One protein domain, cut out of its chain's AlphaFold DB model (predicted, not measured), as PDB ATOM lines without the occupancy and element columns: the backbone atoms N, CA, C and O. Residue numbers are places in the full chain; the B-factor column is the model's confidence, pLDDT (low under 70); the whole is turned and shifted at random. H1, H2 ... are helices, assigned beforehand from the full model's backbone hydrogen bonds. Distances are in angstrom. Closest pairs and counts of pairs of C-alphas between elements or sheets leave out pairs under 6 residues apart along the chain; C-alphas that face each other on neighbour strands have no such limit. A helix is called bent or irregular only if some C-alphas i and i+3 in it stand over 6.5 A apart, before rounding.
ATOM      1  N   PHE A  54     -12.648  19.801  56.356       69.31
ATOM      2  CA  PHE A  54     -12.562  19.594  57.798       69.31
ATOM      3  C   PHE A  54     -12.218  20.874  58.568       69.31
ATOM      4  O   PHE A  54     -12.697  21.060  59.680       69.31
ATOM      5  N   LEU A  55     -11.437  21.780  57.967       73.88
ATOM      6  CA  LEU A  55     -11.119  23.072  58.567       73.88
ATOM      7  C   LEU A  55     -12.334  24.007  58.634       73.88
ATOM      8  O   LEU A  55     -12.624  24.547  59.696       73.88
ATOM      9  N   HIS A  56     -13.046  24.207  57.522       79.94
ATOM     10  CA  HIS A  56     -14.215  25.090  57.505       79.94
ATOM     11  C   HIS A  56     -15.368  24.512  58.334       79.94
ATOM     12  O   HIS A  56     -16.061  25.261  59.013       79.94
ATOM     13  N   ASP A  57     -15.538  23.188  58.321       79.69
ATOM     14  CA  ASP A  57     -16.523  22.484  59.151       79.69
ATOM     15  C   ASP A  57     -16.219  22.637  60.642       79.69
ATOM     16  O   ASP A  57     -17.116  22.921  61.433       79.69
ATOM     17  N   ALA A  58     -14.951  22.506  61.036       75.88
ATOM     18  CA  ALA A  58     -14.549  22.685  62.425       75.88
ATOM     19  C   ALA A  58     -14.633  24.151  62.882       75.88
ATOM     20  O   ALA A  58     -15.030  24.413  64.017       75.88
ATOM     21  N   LEU A  59     -14.319  25.112  62.004       77.75
ATOM     22  CA  LEU A  59     -14.504  26.539  62.285       77.75
ATOM     23  C   LEU A  59     -15.987  26.872  62.503       77.75
ATOM     24  O   LEU A  59     -16.317  27.458  63.535       77.75
ATOM     25  N   ASP A  60     -16.878  26.411  61.621       82.31
ATOM     26  CA  ASP A  60     -18.328  26.581  61.794       82.31
ATOM     27  C   ASP A  60     -18.824  25.911  63.085       82.31
ATOM     28  O   ASP A  60     -19.585  26.518  63.840       82.31
ATOM     29  N   ALA A  61     -18.352  24.696  63.396       78.00
ATOM     30  CA  ALA A  61     -18.697  23.990  64.633       78.00
ATOM     31  C   ALA A  61     -18.217  24.729  65.897       78.00
ATOM     32  O   ALA A  61     -18.867  24.659  66.940       78.00
ATOM     33  N   SER A  62     -17.112  25.476  65.800       74.94
ATOM     34  CA  SER A  62     -16.606  26.354  66.864       74.94
ATOM     35  C   SER A  62     -17.325  27.710  66.950       74.94
ATOM     36  O   SER A  62     -17.000  28.525  67.812       74.94
ATOM     37  N   GLY A  63     -18.316  27.956  66.084       79.31
ATOM     38  CA  GLY A  63     -19.097  29.193  66.039       79.31
ATOM     39  C   GLY A  63     -18.478  30.309  65.191       79.31
ATOM     40  O   GLY A  63     -18.992  31.426  65.199       79.31
ATOM     41  N   ILE A  64     -17.398  30.033  64.454       80.75
ATOM     42  CA  ILE A  64     -16.788  30.976  63.513       80.75
ATOM     43  C   ILE A  64     -17.461  30.793  62.158       80.75
ATOM     44  O   ILE A  64     -17.260  29.782  61.497       80.75
ATOM     45  N   THR A  65     -18.237  31.785  61.727       87.00
ATOM     46  CA  THR A  65     -18.954  31.724  60.450       87.00
ATOM     47  C   THR A  65     -17.993  31.684  59.263       87.00
ATOM     48  O   THR A  65     -17.230  32.621  59.033       87.00
ATOM     49  N   THR A  66     -18.088  30.634  58.451       85.25
ATOM     50  CA  THR A  66     -17.294  30.463  57.225       85.25
ATOM     51  C   THR A  66     -18.073  30.741  55.935       85.25
ATOM     52  O   THR A  66     -17.528  30.560  54.848       85.25
ATOM     53  N   THR A  67     -19.322  31.220  56.020       87.88
ATOM     54  CA  THR A  67     -20.221  31.442  54.870       87.88
ATOM     55  C   THR A  67     -19.552  32.202  53.726       87.88
ATOM     56  O   THR A  67     -19.507  31.702  52.606       87.88
ATOM     57  N   HIS A  68     -18.954  33.362  54.002       83.25
ATOM     58  CA  HIS A  68     -18.326  34.175  52.955       83.25
ATOM     59  C   HIS A  68     -17.069  33.517  52.377       83.25
ATOM     60  O   HIS A  68     -16.811  33.632  51.183       83.25
ATOM     61  N   ALA A  69     -16.308  32.776  53.189       80.88
ATOM     62  CA  ALA A  69     -15.155  32.020  52.701       80.88
ATOM     63  C   ALA A  69     -15.587  30.892  51.748       80.88
ATOM     64  O   ALA A  69     -14.929  30.647  50.734       80.88
ATOM     65  N   ARG A  70     -16.717  30.237  52.039       81.69
ATOM     66  CA  ARG A  70     -17.305  29.191  51.191       81.69
ATOM     67  C   ARG A  70     -17.826  29.759  49.872       81.69
ATOM     68  O   ARG A  70     -17.448  29.258  48.815       81.69
ATOM     69  N   GLU A  71     -18.594  30.843  49.922       85.25
ATOM     70  CA  GLU A  71     -19.104  31.536  48.729       85.25
ATOM     71  C   GLU A  71     -17.967  32.067  47.843       85.25
ATOM     72  O   GLU A  71     -17.960  31.841  46.631       85.25
ATOM     73  N   ALA A  72     -16.958  32.715  48.438       80.81
ATOM     74  CA  ALA A  72     -15.792  33.213  47.713       80.81
ATOM     75  C   ALA A  72     -15.038  32.079  47.008       80.81
ATOM     76  O   ALA A  72     -14.643  32.217  45.848       80.81
ATOM     77  N   ARG A  73     -14.888  30.926  47.673       80.25
ATOM     78  CA  ARG A  73     -14.270  29.737  47.082       80.25
ATOM     79  C   ARG A  73     -15.073  29.210  45.895       80.25
ATOM     80  O   ARG A  73     -14.488  28.942  44.848       80.25
ATOM     81  N   GLU A  74     -16.386  29.053  46.030       81.62
ATOM     82  CA  GLU A  74     -17.247  28.584  44.936       81.62
ATOM     83  C   GLU A  74     -17.212  29.537  43.736       81.62
ATOM     84  O   GLU A  74     -17.073  29.097  42.586       81.62
ATOM     85  N   GLY A  75     -17.257  30.845  44.000       82.62
ATOM     86  CA  GLY A  75     -17.104  31.884  42.987       82.62
ATOM     87  C   GLY A  75     -15.750  31.806  42.281       82.62
ATOM     88  O   GLY A  75     -15.691  31.850  41.050       82.62
ATOM     89  N   PHE A  76     -14.662  31.622  43.030       81.12
ATOM     90  CA  PHE A  76     -13.320  31.448  42.475       81.12
ATOM     91  C   PHE A  76     -13.222  30.185  41.609       81.12
ATOM     92  O   PHE A  76     -12.819  30.267  40.450       81.12
ATOM     93  N   CYS A  77     -13.668  29.028  42.106       76.69
ATOM     94  CA  CYS A  77     -13.679  27.776  41.343       76.69
ATOM     95  C   CYS A  77     -14.483  27.900  40.040       76.69
ATOM     96  O   CYS A  77     -14.042  27.420  38.994       76.69
ATOM     97  N   SER A  78     -15.629  28.583  40.083       80.38
ATOM     98  CA  SER A  78     -16.460  28.840  38.901       80.38
ATOM     99  C   SER A  78     -15.737  29.710  37.872       80.38
ATOM    100  O   SER A  78     -15.783  29.421  36.674       80.38
ATOM    101  N   GLN A  79     -15.016  30.741  38.321       81.56
ATOM    102  CA  GLN A  79     -14.210  31.590  37.443       81.56
ATOM    103  C   GLN A  79     -13.038  30.825  36.818       81.56
ATOM    104  O   GLN A  79     -12.840  30.922  35.608       81.56
ATOM    105  N   ILE A  80     -12.312  30.015  37.595       81.44
ATOM    106  CA  ILE A  80     -11.217  29.178  37.079       81.44
ATOM    107  C   ILE A  80     -11.731  28.158  36.063       81.44
ATOM    108  O   ILE A  80     -11.116  27.980  35.009       81.44
ATOM    109  N   LYS A  81     -12.882  27.529  36.327       81.50
ATOM    110  CA  LYS A  81     -13.529  26.624  35.371       81.50
ATOM    111  C   LYS A  81     -13.868  27.351  34.070       81.50
ATOM    112  O   LYS A  81     -13.489  26.876  33.007       81.50
ATOM    113  N   ARG A  82     -14.483  28.536  34.152       84.38
ATOM    114  CA  ARG A  82     -14.800  29.357  32.974       84.38
ATOM    115  C   ARG A  82     -13.550  29.712  32.167       84.38
ATOM    116  O   ARG A  82     -13.568  29.587  30.949       84.38
ATOM    117  N   LEU A  83     -12.471  30.137  32.826       81.88
ATOM    118  CA  LEU A  83     -11.202  30.431  32.150       81.88
ATOM    119  C   LEU A  83     -10.623  29.181  31.483       81.88
ATOM    120  O   LEU A  83     -10.182  29.253  30.345       81.88
ATOM    121  N   THR A  84     -10.700  28.029  32.150       79.44
ATOM    122  CA  THR A  84     -10.268  26.738  31.596       79.44
ATOM    123  C   THR A  84     -11.074  26.354  30.353       79.44
ATOM    124  O   THR A  84     -10.514  25.838  29.388       79.44
ATOM    125  N   ASP A  85     -12.385  26.597  30.359       83.69
ATOM    126  CA  ASP A  85     -13.262  26.303  29.224       83.69
ATOM    127  C   ASP A  85     -12.956  27.228  28.032       83.69
ATOM    128  O   ASP A  85     -12.819  26.742  26.910       83.69
ATOM    129  N   ILE A  86     -12.712  28.521  28.279       84.06
ATOM    130  CA  ILE A  86     -12.245  29.469  27.249       84.06
ATOM    131  C   ILE A  86     -10.886  29.037  26.688       84.06
ATOM    132  O   ILE A  86     -10.679  29.082  25.478       84.06
ATOM    133  N   GLU A  87      -9.957  28.598  27.540       83.12
ATOM    134  CA  GLU A  87      -8.638  28.105  27.128       83.12
ATOM    135  C   GLU A  87      -8.763  26.930  26.143       83.12
ATOM    136  O   GLU A  87      -8.079  26.883  25.118       83.12
ATOM    137  N   LYS A  88      -9.683  25.996  26.430       82.94
ATOM    138  CA  LYS A  88      -9.992  24.848  25.563       82.94
ATOM    139  C   LYS A  88     -10.645  25.267  24.248       82.94
ATOM    140  O   LYS A  88     -10.309  24.700  23.214       82.94
ATOM    141  N   GLU A  89     -11.573  26.220  24.282       86.69
ATOM    142  CA  GLU A  89     -12.318  26.674  23.100       86.69
ATOM    143  C   GLU A  89     -11.452  27.522  22.160       86.69
ATOM    144  O   GLU A  89     -11.506  27.372  20.942       86.69
ATOM    145  N   THR A  90     -10.615  28.395  22.721       83.44
ATOM    146  CA  THR A  90      -9.844  29.384  21.954       83.44
ATOM    147  C   THR A  90      -8.432  28.924  21.604       83.44
ATOM    148  O   THR A  90      -7.766  29.578  20.806       83.44
ATOM    149  N   SER A  91      -7.949  27.810  22.173       72.25
ATOM    150  CA  SER A  91      -6.546  27.363  22.071       72.25
ATOM    151  C   SER A  91      -5.515  28.417  22.516       72.25
ATOM    152  O   SER A  91      -4.323  28.278  22.236       72.25
ATOM    153  N   ILE A  92      -5.946  29.469  23.220       73.75
ATOM    154  CA  ILE A  92      -5.080  30.491  23.809       73.75
ATOM    155  C   ILE A  92      -4.794  30.069  25.244       73.75
ATOM    156  O   ILE A  92      -5.719  29.917  26.032       73.75
ATOM    157  N   CYS A  93      -3.517  29.918  25.593       66.25
ATOM    158  CA  CYS A  93      -3.096  29.675  26.971       66.25
ATOM    159  C   CYS A  93      -3.376  30.926  27.821       66.25
ATOM    160  O   CYS A  93      -2.719  31.957  27.652       66.25
ATOM    161  N   ILE A  94      -4.341  30.846  28.735       66.12
ATOM    162  CA  ILE A  94      -4.627  31.902  29.705       66.12
ATOM    163  C   ILE A  94      -3.646  31.689  30.853       66.12
ATOM    164  O   ILE A  94      -3.864  30.880  31.746       66.12
ATOM    165  N   ASN A  95      -2.513  32.381  30.738       58.94
ATOM    166  CA  ASN A  95      -1.397  32.487  31.674       58.94
ATOM    167  C   ASN A  95      -1.402  31.498  32.862       58.94
ATOM    168  O   ASN A  95      -1.694  31.851  34.004       58.94
ATOM    169  N   ARG A  96      -1.004  30.249  32.593       60.94
ATOM    170  CA  ARG A  96      -0.923  29.152  33.580       60.94
ATOM    171  C   ARG A  96       0.116  29.333  34.695       60.94
ATOM    172  O   ARG A  96       0.251  28.451  35.535       60.94
TER     173      ARG A  96
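AT A GLANCE: This is residues 54 to 96 of the 177 residues of an uncharacterized protein of Trifolium subterraneum (UniProt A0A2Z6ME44). A short helix, H1, sits at one end of one long, straight helix, H2, which makes most of the length of a rod; at the other end of H2 a short tail, residues 91 to 96, folds back beside it. H1 and H2 are joined by a turn, residues 62 to 66, and do not pack side by side. The printed part has 43 residues with two named helices, H1 then H2, and no named strand; its class is all helix. It is extended, with a radius of gyration of the C-alphas of 15.4 A, and its C-alphas span 46 by 14 by 12 A.

IN THESE COORDINATES: H1 holds residues 54 to 61, with C-alpha 54 at (-12.562, 19.594, 57.798), and measures 10.2 A from first to last C-alpha. H2 holds residues 67 to 90 and measures 34.6 A from C-alpha 67 at (-20.221, 31.442, 54.870) to C-alpha 90 at (-9.844, 29.384, 21.954). Neither helix is bent or irregular.

HOW THE PARTS SIT: H1 and H2 are apart, but only just: their closest C-alphas are 8.1 A from each other. The link between them, five residues, is tight. Residues 71 to 82, which belong to H2, stand free. In H1 and H2 every O i to N i+4 pair is within hydrogen-bond range.

THE WHOLE: The C-alphas of Ser 62 and Ser 91 are the two farthest apart, at 45.9 A. The first and last printed C-alphas, of Phe 54 and Arg 96, are 28.5 A apart. The printed part has no cut and no long link. The mean pLDDT of the printed part is 79.0; residue 54 and residues 93 to 96 are under 70.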